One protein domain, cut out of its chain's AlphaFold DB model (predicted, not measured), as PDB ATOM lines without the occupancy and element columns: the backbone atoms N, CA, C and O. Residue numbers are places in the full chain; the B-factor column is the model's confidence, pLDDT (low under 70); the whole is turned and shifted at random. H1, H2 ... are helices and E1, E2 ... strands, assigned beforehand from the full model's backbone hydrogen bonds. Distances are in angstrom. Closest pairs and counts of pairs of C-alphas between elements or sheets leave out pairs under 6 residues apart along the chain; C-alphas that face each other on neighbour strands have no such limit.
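This is residues 4 to 89 of the 90 residues of an uncharacterized protein of Glaciecola sp (UniProt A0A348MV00). A twisted wall of four strands has two helices over one face, while its other face is bare of named helices. H2 runs lengthwise over the inner strands E2 and E1, and H1 packs on H2 and on the edge strand E4, rising steeply from the sheet. The printed part has 86 residues, with H1, E1, E2, E3, H2 and E4 along the chain; the mixed sheet has the order E3, E2, E1, E4, and only E1 and E4 are parallel neighbours. The class is mixed, helices and strands; the whole is compact, with a radius of gyration of the C-alphas of 12.5 A and spans of 35 by 26 by 19 A.

H1, residues 4 to 14, begins at C-alpha 4 (28.551, 18.376, -28.136) and is 15.3 A long. E1, residues 23 to 30, is 22.8 A, and E2, residues 36 to 44, is 23.7 A. E3 is residues 52 to 57, 17.1 A. H2, residues 66 to 78, is 18.2 A. E4, residues 83 to 88, is 16.9 A and ends at C-alpha 88 (38.126, 7.501, -39.589).

E1, E2 and E3 form a meander, each strand the antiparallel neighbour of the one before, in two hairpins. N 27 and O 40 of E1 and E2 are 2.8 A apart, and N 41 and O 54 of E2 and E3 are 2.8 A apart, both within hydrogen-bond range. E4 is parallel to E1, with N 26 and O 85 at 2.8 A. E3, H2 and E4 form a split strand-helix-strand unit, two strands running the same way with E2 and E1 between them, with a right-handed crossover. H2 is on the sheet at a height of 9.8 A, along the strands at 5 degrees to E2 on the local plane. H1 is on the same face, over E4, and stands up from the sheet at 61 degrees; its closest C-alphas to E4 are those of Val 14 and Val 84, 5.1 A. H1 and H2 touch at a steep tilt of 40 degrees, the same way, their closest C-alphas being those of Ala 6 and Thr 70, 5.7 A. E3 and E4 are apart. In H1 and H2 every O i to N i+4 pair is within hydrogen-bond range.

The two C-alphas farthest apart, those of Gly 33 and Glu 46, are 35.5 A apart. The printed part has no cut, and no link is long. The mean pLDDT of the printed part is 92.9; residues 32 and 89 are under 70.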
ATOM      1  N   ASP A   4      27.335  17.549 -28.175       89.25
ATOM      2  CA  ASP A   4      28.551  18.376 -28.136       89.25
ATOM      3  C   ASP A   4      29.425  18.064 -26.918       89.25
ATOM      4  O   ASP A   4      30.658  18.082 -26.971       89.25
ATOM      5  N   LYS A   5      28.780  17.785 -25.781       91.75
ATOM      6  CA  LYS A   5      29.472  17.456 -24.534       91.75
ATOM      7  C   LYS A   5      30.056  16.048 -24.592       91.75
ATOM      8  O   LYS A   5      31.139  15.838 -24.049       91.75
ATOM      9  N   ALA A   6      29.356  15.097 -25.208       93.00
ATOM     10  CA  ALA A   6      29.857  13.739 -25.398       93.00
ATOM     11  C   ALA A   6      31.067  13.727 -26.340       93.00
ATOM     12  O   ALA A   6      32.149  13.305 -25.924       93.00
ATOM     13  N   THR A   7      30.928  14.328 -27.522       92.06
ATOM     14  CA  THR A   7      31.981  14.404 -28.542       92.06
ATOM     15  C   THR A   7      33.228  15.111 -28.007       92.06
ATOM     16  O   THR A   7      34.333  14.583 -28.115       92.06
ATOM     17  N   LYS A   8      33.086  16.248 -27.303       95.00
ATOM     18  CA  LYS A   8      34.233  16.938 -26.671       95.00
ATOM     19  C   LYS A   8      34.943  16.086 -25.617       95.00
ATOM     20  O   LYS A   8      36.163  16.173 -25.475       95.00
ATOM     21  N   ARG A   9      34.206  15.278 -24.846       95.38
ATOM     22  CA  ARG A   9      34.805  14.393 -23.833       95.38
ATOM     23  C   ARG A   9      35.556  13.236 -24.481       95.38
ATOM     24  O   ARG A   9      36.657  12.945 -24.022       95.38
ATOM     25  N   ILE A  10      35.011  12.639 -25.540       95.62
ATOM     26  CA  ILE A  10      35.689  11.593 -26.319       95.62
ATOM     27  C   ILE A  10      36.956  12.164 -26.967       95.62
ATOM     28  O   ILE A  10      38.042  11.655 -26.703       95.62
ATOM     29  N   ALA A  11      36.863  13.301 -27.663       95.88
ATOM     30  CA  ALA A  11      38.020  13.967 -28.268       95.88
ATOM     31  C   ALA A  11      39.118  14.286 -27.238       95.88
ATOM     32  O   ALA A  11      40.301  14.057 -27.477       95.88
ATOM     33  N   LYS A  12      38.748  14.740 -26.031       96.75
ATOM     34  CA  LYS A  12      39.715  14.963 -24.942       96.75
ATOM     35  C   LYS A  12      40.407  13.673 -24.491       96.75
ATOM     36  O   LYS A  12      41.532  13.742 -24.007       96.75
ATOM     37  N   ARG A  13      39.747  12.517 -24.585       97.19
ATOM     38  CA  ARG A  13      40.339  11.210 -24.252       97.19
ATOM     39  C   ARG A  13      41.286  10.744 -25.348       97.19
ATOM     40  O   ARG A  13      42.382  10.322 -25.002       97.19
ATOM     41  N   VAL A  14      40.909  10.926 -26.611       97.19
ATOM     42  CA  VAL A  14      41.757  10.654 -27.782       97.19
ATOM     43  C   VAL A  14      43.029  11.505 -27.749       97.19
ATOM     44  O   VAL A  14      44.135  10.983 -27.843       97.19
ATOM     45  N   ASN A  15      42.899  12.806 -27.479       97.31
ATOM     46  CA  ASN A  15      44.030  13.739 -27.434       97.31
ATOM     47  C   ASN A  15      45.048  13.458 -26.314       97.31
ATOM     48  O   ASN A  15      46.132  14.035 -26.325       97.31
ATOM     49  N   LYS A  16      44.732  12.593 -25.338       96.81
ATOM     50  CA  LYS A  16      45.714  12.148 -24.332       96.81
ATOM     51  C   LYS A  16      46.716  11.129 -24.886       96.81
ATOM     52  O   LYS A  16      47.695  10.834 -24.203       96.81
ATOM     53  N   GLY A  17      46.474  10.597 -26.085       96.19
ATOM     54  CA  GLY A  17      47.299   9.558 -26.689       96.19
ATOM     55  C   GLY A  17      47.282   8.255 -25.888       96.19
ATOM     56  O   GLY A  17      46.395   8.010 -25.066       96.19
ATOM     57  N   PHE A  18      48.281   7.409 -26.135       97.06
ATOM     58  CA  PHE A  18      48.419   6.125 -25.456       97.06
ATOM     59  C   PHE A  18      48.831   6.304 -23.988       97.06
ATOM     60  O   PHE A  18      49.833   6.942 -23.680       97.06
ATOM     61  N   GLN A  19      48.045   5.720 -23.085       97.38
ATOM     62  CA  GLN A  19      48.214   5.766 -21.627       97.38
ATOM     63  C   GLN A  19      48.217   4.346 -21.016       97.38
ATOM     64  O   GLN A  19      47.975   4.169 -19.820       97.38
ATOM     65  N   GLY A  20      48.457   3.320 -21.842       97.56
ATOM     66  CA  GLY A  20      48.406   1.909 -21.459       97.56
ATOM     67  C   GLY A  20      47.034   1.258 -21.658       97.56
ATOM     68  O   GLY A  20      46.108   1.850 -22.220       97.56
ATOM     69  N   TYR A  21      46.918   0.025 -21.173       97.88
ATOM     70  CA  TYR A  21      45.707  -0.789 -21.245       97.88
ATOM     71  C   TYR A  21      44.810  -0.622 -19.999       97.88
ATOM     72  O   TYR A  21      45.332  -0.342 -18.908       97.88
ATOM     73  N   PRO A  22      43.479  -0.791 -20.122       97.88
ATOM     74  CA  PRO A  22      42.754  -1.210 -21.329       97.88
ATOM     75  C   PRO A  22      42.677  -0.131 -22.419       97.88
ATOM     76  O   PRO A  22      42.692   1.065 -22.116       97.88
ATOM     77  N   VAL A  23      42.591  -0.555 -23.679       98.44
ATOM     78  CA  VAL A  23      42.482   0.321 -24.856       98.44
ATOM     79  C   VAL A  23      41.101   0.155 -25.476       98.44
ATOM     80  O   VAL A  23      40.667  -0.969 -25.716       98.44
ATOM     81  N   ILE A  24      40.439   1.276 -25.766       98.25
ATOM     82  CA  ILE A  24      39.285   1.320 -26.667       98.25
ATOM     83  C   ILE A  24      39.696   1.969 -27.980       98.25
ATOM     84  O   ILE A  24      40.303   3.039 -27.963       98.25
ATOM     85  N   THR A  25      39.306   1.370 -29.099       97.88
ATOM     86  CA  THR A  25      39.427   1.974 -30.428       97.88
ATOM     87  C   THR A  25      38.041   2.185 -31.011       97.88
ATOM     88  O   THR A  25      37.258   1.245 -31.081       97.88
ATOM     89  N   LEU A  26      37.735   3.411 -31.426       97.12
ATOM     90  CA  LEU A  26      36.521   3.764 -32.150       97.12
ATOM     91  C   LEU A  26      36.857   3.907 -33.634       97.12
ATOM     92  O   LEU A  26      37.658   4.765 -33.999       97.12
ATOM     93  N   THR A  27      36.239   3.096 -34.484       95.81
ATOM     94  CA  THR A  27      36.400   3.169 -35.940       95.81
ATOM     95  C   THR A  27      35.091   3.625 -36.564       95.81
ATOM     96  O   THR A  27      34.132   2.861 -36.644       95.81
ATOM     97  N   TYR A  28      35.057   4.887 -36.985       92.75
ATOM     98  CA  TYR A  28      33.917   5.507 -37.656       92.75
ATOM     99  C   TYR A  28      33.902   5.101 -39.128       92.75
ATOM    100  O   TYR A  28      34.814   5.475 -39.854       92.75
ATOM    101  N   MET A  29      32.893   4.361 -39.571       89.50
ATOM    102  CA  MET A  29      32.787   3.854 -40.939       89.50
ATOM    103  C   MET A  29      31.694   4.591 -41.712       89.50
ATOM    104  O   MET A  29      30.595   4.828 -41.201       89.50
ATOM    105  N   ALA A  30      31.996   4.935 -42.965       82.56
ATOM    106  CA  ALA A  30      30.987   5.395 -43.903       82.56
ATOM    107  C   ALA A  30      30.006   4.257 -44.223       82.56
ATOM    108  O   ALA A  30      30.409   3.124 -44.495       82.56
ATOM    109  N   GLY A  31      28.711   4.568 -44.196       70.75
ATOM    110  CA  GLY A  31      27.681   3.690 -44.737       70.75
ATOM    111  C   GLY A  31      27.648   3.754 -46.267       70.75
ATOM    112  O   GLY A  31      28.631   4.068 -46.936       70.75
ATOM    113  N   LYS A  32      26.477   3.514 -46.870       66.25
ATOM    114  CA  LYS A  32      26.288   3.777 -48.307       66.25
ATOM    115  C   LYS A  32      26.290   5.291 -48.567       66.25
ATOM    116  O   LYS A  32      25.272   5.946 -48.373       66.25
ATOM    117  N   GLY A  33      27.419   5.827 -49.033       70.56
ATOM    118  CA  GLY A  33      27.597   7.244 -49.368       70.56
ATOM    119  C   GLY A  33      28.711   7.891 -48.545       70.56
ATOM    120  O   GLY A  33      29.656   7.224 -48.150       70.56
ATOM    121  N   THR A  34      28.607   9.196 -48.291       71.62
ATOM    122  CA  THR A  34      29.594   9.958 -47.497       71.62
ATOM    123  C   THR A  34      29.213  10.096 -46.022       71.62
ATOM    124  O   THR A  34      29.926  10.744 -45.259       71.62
ATOM    125  N   THR A  35      28.066   9.551 -45.609       82.62
ATOM    126  CA  THR A  35      27.577   9.645 -44.230       82.62
ATOM    127  C   THR A  35      28.175   8.531 -43.383       82.62
ATOM    128  O   THR A  35      28.049   7.353 -43.712       82.62
ATOM    129  N   ILE A  36      28.797   8.909 -42.269       84.50
ATOM    130  CA  ILE A  36      29.338   7.980 -41.278       84.50
ATOM    131  C   ILE A  36      28.183   7.483 -40.411       84.50
ATOM    132  O   ILE A  36      27.825   8.149 -39.450       84.50
ATOM    133  N   SER A  37      27.573   6.351 -40.755       89.25
ATOM    134  CA  SER A  37      26.433   5.789 -40.011       89.25
ATOM    135  C   SER A  37      26.822   4.724 -38.995       89.25
ATOM    136  O   SER A  37      26.005   4.370 -38.145       89.25
ATOM    137  N   ASP A  38      28.051   4.217 -39.072       92.00
ATOM    138  CA  ASP A  38      28.473   3.026 -38.350       92.00
ATOM    139  C   ASP A  38      29.740   3.293 -37.538       92.00
ATOM    140  O   ASP A  38      30.643   4.019 -37.958       92.00
ATOM    141  N   VAL A  39      29.816   2.691 -36.355       95.00
ATOM    142  CA  VAL A  39      30.985   2.747 -35.476       95.00
ATOM    143  C   VAL A  39      31.295   1.344 -34.992       95.00
ATOM    144  O   VAL A  39      30.473   0.714 -34.330       95.00
ATOM    145  N   GLU A  40      32.494   0.859 -35.293       95.94
ATOM    146  CA  GLU A  40      33.033  -0.338 -34.658       95.94
ATOM    147  C   GLU A  40      33.900   0.073 -33.467       95.94
ATOM    148  O   GLU A  40      34.874   0.811 -33.615       95.94
ATOM    149  N   MET A  41      33.540  -0.404 -32.280       96.69
ATOM    150  CA  MET A  41      34.331  -0.257 -31.070       96.69
ATOM    151  C   MET A  41      35.087  -1.554 -30.803       96.69
ATOM    152  O   MET A  41      34.464  -2.602 -30.646       96.69
ATOM    153  N   SER A  42      36.412  -1.471 -30.694       97.75
ATOM    154  CA  SER A  42      37.235  -2.574 -30.203       97.75
ATOM    155  C   SER A  42      37.757  -2.291 -28.797       97.75
ATOM    156  O   SER A  42      38.118  -1.158 -28.472       97.75
ATOM    157  N   PHE A  43      37.790  -3.318 -27.953       97.94
ATOM    158  CA  PHE A  43      38.295  -3.261 -26.586       97.94
ATOM    159  C   PHE A  43      39.374  -4.320 -26.377       97.94
ATOM    160  O   PHE A  43      39.135  -5.509 -26.588       97.94
ATOM    161  N   VAL A  44      40.550  -3.885 -25.928       98.25
ATOM    162  CA  VAL A  44      41.683  -4.758 -25.607       98.25
ATOM    163  C   VAL A  44      42.072  -4.532 -24.150       98.25
ATOM    164  O   VAL A  44      42.412  -3.411 -23.761       98.25
ATOM    165  N   ILE A  45      42.001  -5.585 -23.333       97.56
ATOM    166  CA  ILE A  45      42.205  -5.485 -21.880       97.56
ATOM    167  C   ILE A  45      43.678  -5.367 -21.478       97.56
ATOM    168  O   ILE A  45      43.980  -4.666 -20.515       97.56
ATOM    169  N   GLU A  46      44.582  -5.996 -22.227       97.00
ATOM    170  CA  GLU A  46      46.031  -5.985 -22.010       97.00
ATOM    171  C   GLU A  46      46.786  -6.293 -23.308       97.00
ATOM    172  O   GLU A  46      46.192  -6.671 -24.320       97.00
ATOM    173  N   GLU A  47      48.101  -6.104 -23.295       94.44
ATOM    174  CA  GLU A  47      48.945  -6.339 -24.464       94.44
ATOM    175  C   GLU A  47      48.840  -7.794 -24.947       94.44
ATOM    176  O   GLU A  47      48.917  -8.727 -24.151       94.44
ATOM    177  N   ASN A  48      48.681  -7.990 -26.260       94.06
ATOM    178  CA  ASN A  48      48.483  -9.293 -26.918       94.06
ATOM    179  C   ASN A  48      47.165 -10.023 -26.593       94.06
ATOM    180  O   ASN A  48      46.949 -11.123 -27.104       94.06
ATOM    181  N   ALA A  49      46.261  -9.437 -25.800       96.38
ATOM    182  CA  ALA A  49      44.932 -10.006 -25.606       96.38
ATOM    183  C   ALA A  49      44.063  -9.862 -26.864       96.38
ATOM    184  O   ALA A  49      44.157  -8.882 -27.607       96.38
ATOM    185  N   SER A  50      43.164 -10.823 -27.069       96.25
ATOM    186  CA  SER A  50      42.171 -10.755 -28.140       96.25
ATOM    187  C   SER A  50      41.244  -9.554 -27.955       96.25
ATOM    188  O   SER A  50      40.723  -9.316 -26.862       96.25
ATOM    189  N   ALA A  51      41.007  -8.820 -29.039       96.56
ATOM    190  CA  ALA A  51      40.074  -7.706 -29.044       96.56
ATOM    191  C   ALA A  51      38.620  -8.198 -28.994       96.56
ATOM    192  O   ALA A  51      38.231  -9.129 -29.701       96.56
ATOM    193  N   GLN A  52      37.804  -7.544 -28.171       97.12
ATOM    194  CA  GLN A  52      36.347  -7.651 -28.224       97.12
ATOM    195  C   GLN A  52      35.819  -6.561 -29.149       97.12
ATOM    196  O   GLN A  52      36.279  -5.426 -29.051       97.12
ATOM    197  N   HIS A  53      34.869  -6.884 -30.026       96.19
ATOM    198  CA  HIS A  53      34.311  -5.938 -30.992       96.19
ATOM    199  C   HIS A  53      32.810  -5.769 -30.771       96.19
ATOM    200  O   HIS A  53      32.089  -6.752 -30.605       96.19
ATOM    201  N   GLU A  54      32.339  -4.530 -30.833       96.44
ATOM    202  CA  GLU A  54      30.922  -4.188 -30.806       96.44
ATOM    203  C   GLU A  54      30.631  -3.150 -31.890       96.44
ATOM    204  O   GLU A  54      31.357  -2.166 -32.042       96.44
ATOM    205  N   LYS A  55      29.578  -3.386 -32.677       95.06
ATOM    206  CA  LYS A  55      29.166  -2.496 -33.764       95.06
ATOM    207  C   LYS A  55      27.923  -1.727 -33.368       95.06
ATOM    208  O   LYS A  55      26.964  -2.300 -32.857       95.06
ATOM    209  N   PHE A  56      27.940  -0.443 -33.679       93.88
ATOM    210  CA  PHE A  56      26.827   0.462 -33.484       93.88
ATOM    211  C   PHE A  56      26.475   1.110 -34.810       93.88
ATOM    212  O   PHE A  56      27.366   1.520 -35.552       93.88
ATOM    213  N   SER A  57      25.182   1.260 -35.057       91.88
ATOM    214  CA  SER A  57      24.661   1.930 -36.242       91.88
ATOM    215  C   SER A  57      23.622   2.957 -35.817       91.88
ATOM    216  O   SER A  57      22.881   2.740 -34.854       91.88
ATOM    217  N   CYS A  58      23.545   4.067 -36.541       90.06
ATOM    218  CA  CYS A  58      22.514   5.081 -36.352       90.06
ATOM    219  C   CYS A  58      21.921   5.537 -37.686       90.06
ATOM    220  O   CYS A  58      22.518   5.388 -38.752       90.06
ATOM    221  N   ASN A  59      20.744   6.156 -37.613       84.94
ATOM    222  CA  ASN A  59      20.121   6.798 -38.763       84.94
ATOM    223  C   ASN A  59      20.694   8.216 -38.913       84.94
ATOM    224  O   ASN A  59      20.189   9.153 -38.301       84.94
ATOM    225  N   GLY A  60      21.751   8.368 -39.713       86.50
ATOM    226  CA  GLY A  60      22.416   9.653 -39.952       86.50
ATOM    227  C   GLY A  60      23.906   9.612 -39.620       86.50
ATOM    228  O   GLY A  60      24.523   8.555 -39.701       86.50
ATOM    229  N   ASP A  61      24.483  10.767 -39.285       89.56
ATOM    230  CA  ASP A  61      25.897  10.871 -38.914       89.56
ATOM    231  C   ASP A  61      26.111  10.494 -37.439       89.56
ATOM    232  O   ASP A  61      25.653  11.183 -36.523       89.56
ATOM    233  N   ALA A  62      26.870   9.427 -37.209       90.62
ATOM    234  CA  ALA A  62      27.230   8.878 -35.911       90.62
ATOM    235  C   ALA A  62      27.936   9.871 -34.983       90.62
ATOM    236  O   ALA A  62      27.899   9.718 -33.760       90.62
ATOM    237  N   ARG A  63      28.587  10.903 -35.529       88.06
ATOM    238  CA  ARG A  63      29.233  11.972 -34.750       88.06
ATOM    239  C   ARG A  63      28.248  13.009 -34.234       88.06
ATOM    240  O   ARG A  63      28.582  13.739 -33.301       88.06
ATOM    241  N   GLN A  64      27.069  13.075 -34.846       90.56
ATOM    242  CA  GLN A  64      25.987  13.994 -34.502       90.56
ATOM    243  C   GLN A  64      24.834  13.295 -33.762       90.56
ATOM    244  O   GLN A  64      23.970  13.969 -33.205       90.56
ATOM    245  N   ASP A  65      24.825  11.960 -33.699       93.62
ATOM    246  CA  ASP A  65      23.817  11.208 -32.955       93.62
ATOM    247  C   ASP A  65      24.061  11.280 -31.434       93.62
ATOM    248  O   ASP A  65      25.042  10.752 -30.898       93.62
ATOM    249  N   GLU A  66      23.148  11.940 -30.710       93.19
ATOM    250  CA  GLU A  66      23.255  12.123 -29.256       93.19
ATOM    251  C   GLU A  66      23.274  10.787 -28.496       93.19
ATOM    252  O   GLU A  66      24.025  10.627 -27.522       93.19
ATOM    253  N   THR A  67      22.439   9.837 -28.914       93.38
ATOM    254  CA  THR A  67      22.253   8.562 -28.212       93.38
ATOM    255  C   THR A  67      23.502   7.709 -28.362       93.38
ATOM    256  O   THR A  67      24.011   7.175 -27.369       93.38
ATOM    257  N   LEU A  68      24.042   7.639 -29.576       94.31
ATOM    258  CA  LEU A  68      25.254   6.912 -29.899       94.31
ATOM    259  C   LEU A  68      26.461   7.511 -29.177       94.31
ATOM    260  O   LEU A  68      27.127   6.801 -28.425       94.31
ATOM    261  N   GLN A  69      26.695   8.821 -29.295       94.81
ATOM    262  CA  GLN A  69      27.827   9.484 -28.634       94.81
ATOM    263  C   GLN A  69      27.763   9.355 -27.105       94.81
ATOM    264  O   GLN A  69      28.773   9.096 -26.444       94.81
ATOM    265  N   THR A  70      26.565   9.468 -26.521       95.00
ATOM    266  CA  THR A  70      26.371   9.233 -25.082       95.00
ATOM    267  C   THR A  70      26.664   7.780 -24.702       95.00
ATOM    268  O   THR A  70      27.221   7.527 -23.632       95.00
ATOM    269  N   THR A  71      26.292   6.821 -25.551       95.88
ATOM    270  CA  THR A  71      26.516   5.390 -25.310       95.88
ATOM    271  C   THR A  71      28.000   5.045 -25.379       95.88
ATOM    272  O   THR A  71      28.520   4.489 -24.412       95.88
ATOM    273  N   LEU A  72      28.698   5.464 -26.440       96.38
ATOM    274  CA  LEU A  72      30.144   5.276 -26.599       96.38
ATOM    275  C   LEU A  72      30.911   5.833 -25.397       96.38
ATOM    276  O   LEU A  72      31.730   5.137 -24.795       96.38
ATOM    277  N   LEU A  73      30.584   7.059 -24.971       96.38
ATOM    278  CA  LEU A  73      31.218   7.651 -23.797       96.38
ATOM    279  C   LEU A  73      30.967   6.828 -22.526       96.38
ATOM    280  O   LEU A  73      31.896   6.605 -21.752       96.38
ATOM    281  N   LYS A  74      29.733   6.362 -22.298       95.94
ATOM    282  CA  LYS A  74      29.412   5.541 -21.120       95.94
ATOM    283  C   LYS A  74      30.161   4.209 -21.126       95.94
ATOM    284  O   LYS A  74      30.564   3.758 -20.056       95.94
ATOM    285  N   VAL A  75      30.348   3.580 -22.287       96.62
ATOM    286  CA  VAL A  75      31.153   2.351 -22.398       96.62
ATOM    287  C   VAL A  75      32.621   2.649 -22.088       96.62
ATOM    288  O   VAL A  75      33.220   1.958 -21.264       96.62
ATOM    289  N   ILE A  76      33.179   3.734 -22.632       96.44
ATOM    290  CA  ILE A  76      34.546   4.183 -22.314       96.44
ATOM    291  C   ILE A  76      34.740   4.409 -20.810       96.44
ATOM    292  O   ILE A  76      35.772   4.041 -20.249       96.44
ATOM    293  N   GLU A  77      33.763   5.021 -20.145       95.12
ATOM    294  CA  GLU A  77      33.834   5.291 -18.707       95.12
ATOM    295  C   GLU A  77      33.705   4.015 -17.867       95.12
ATOM    296  O   GLU A  77      34.439   3.851 -16.894       95.12
ATOM    297  N   ARG A  78      32.815   3.090 -18.249       96.06
ATOM    298  CA  ARG A  78      32.570   1.838 -17.510       96.06
ATOM    299  C   ARG A  78      33.684   0.810 -17.645       96.06
ATOM    300  O   ARG A  78      33.930   0.070 -16.702       96.06
ATOM    301  N   THR A  79      34.341   0.760 -18.797       94.88
ATOM    302  CA  THR A  79      35.456  -0.170 -19.051       94.88
ATOM    303  C   THR A  79      36.738   0.226 -18.324       94.88
ATOM    304  O   THR A  79      37.680  -0.560 -18.273       94.88
ATOM    305  N   GLY A  80      36.813   1.450 -17.786       95.44
ATOM    306  CA  GLY A  80      38.033   1.959 -17.165       95.44
ATOM    307  C   GLY A  80      39.196   2.082 -18.153       95.44
ATOM    308  O   GLY A  80      40.352   2.058 -17.727       95.44
ATOM    309  N   ALA A  81      38.908   2.199 -19.458       97.31
ATOM    310  CA  ALA A  81      39.927   2.296 -20.498       97.31
ATOM    311  C   ALA A  81      40.949   3.378 -20.140       97.31
ATOM    312  O   ALA A  81      40.583   4.485 -19.744       97.31
ATOM    313  N   LYS A  82      42.243   3.104 -20.260       97.88
ATOM    314  CA  LYS A  82      43.268   4.137 -20.055       97.88
ATOM    315  C   LYS A  82      43.468   4.934 -21.331       97.88
ATOM    316  O   LYS A  82      43.518   6.167 -21.275       97.88
ATOM    317  N   THR A  83      43.441   4.233 -22.461       98.38
ATOM    318  CA  THR A  83      43.610   4.789 -23.801       98.38
ATOM    319  C   THR A  83      42.306   4.742 -24.583       98.38
ATOM    320  O   THR A  83      41.584   3.747 -24.543       98.38
ATOM    321  N   VAL A  84      42.030   5.815 -25.325       98.31
ATOM    322  CA  VAL A  84      40.985   5.849 -26.351       98.31
ATOM    323  C   VAL A  84      41.644   6.272 -27.655       98.31
ATOM    324  O   VAL A  84      42.347   7.280 -27.677       98.31
ATOM    325  N   VAL A  85      41.430   5.508 -28.716       97.50
ATOM    326  CA  VAL A  85      41.905   5.797 -30.070       97.50
ATOM    327  C   VAL A  85      40.692   6.002 -30.964       97.50
ATOM    328  O   VAL A  85      39.674   5.336 -30.792       97.50
ATOM    329  N   GLU A  86      40.792   6.933 -31.904       95.56
ATOM    330  CA  GLU A  86      39.763   7.180 -32.908       95.56
ATOM    331  C   GLU A  86      40.374   7.057 -34.304       95.56
ATOM    332  O   GLU A  86      41.435   7.620 -34.585       95.56
ATOM    333  N   HIS A  87      39.689   6.321 -35.175       92.50
ATOM    334  CA  HIS A  87      40.009   6.190 -36.585       92.50
ATOM    335  C   HIS A  87      38.806   6.589 -37.433       92.50
ATOM    336  O   HIS A  87      37.664   6.217 -37.151       92.50
ATOM    337  N   ASN A  88      39.089   7.298 -38.520       83.25
ATOM    338  CA  ASN A  88      38.126   7.501 -39.589       83.25
ATOM    339  C   ASN A  88      38.346   6.369 -40.586       83.25
ATOM    340  O   ASN A  88      39.357   6.362 -41.286       83.25
ATOM    341  N   GLY A  89      37.432   5.403 -40.604       66.69
ATOM    342  CA  GLY A  89      37.315   4.468 -41.711       66.69
ATOM    343  C   GLY A  89      37.040   5.269 -42.979       66.69
ATOM    344  O   GLY A  89      36.114   6.082 -43.003       66.69
TER     345      GLY A  89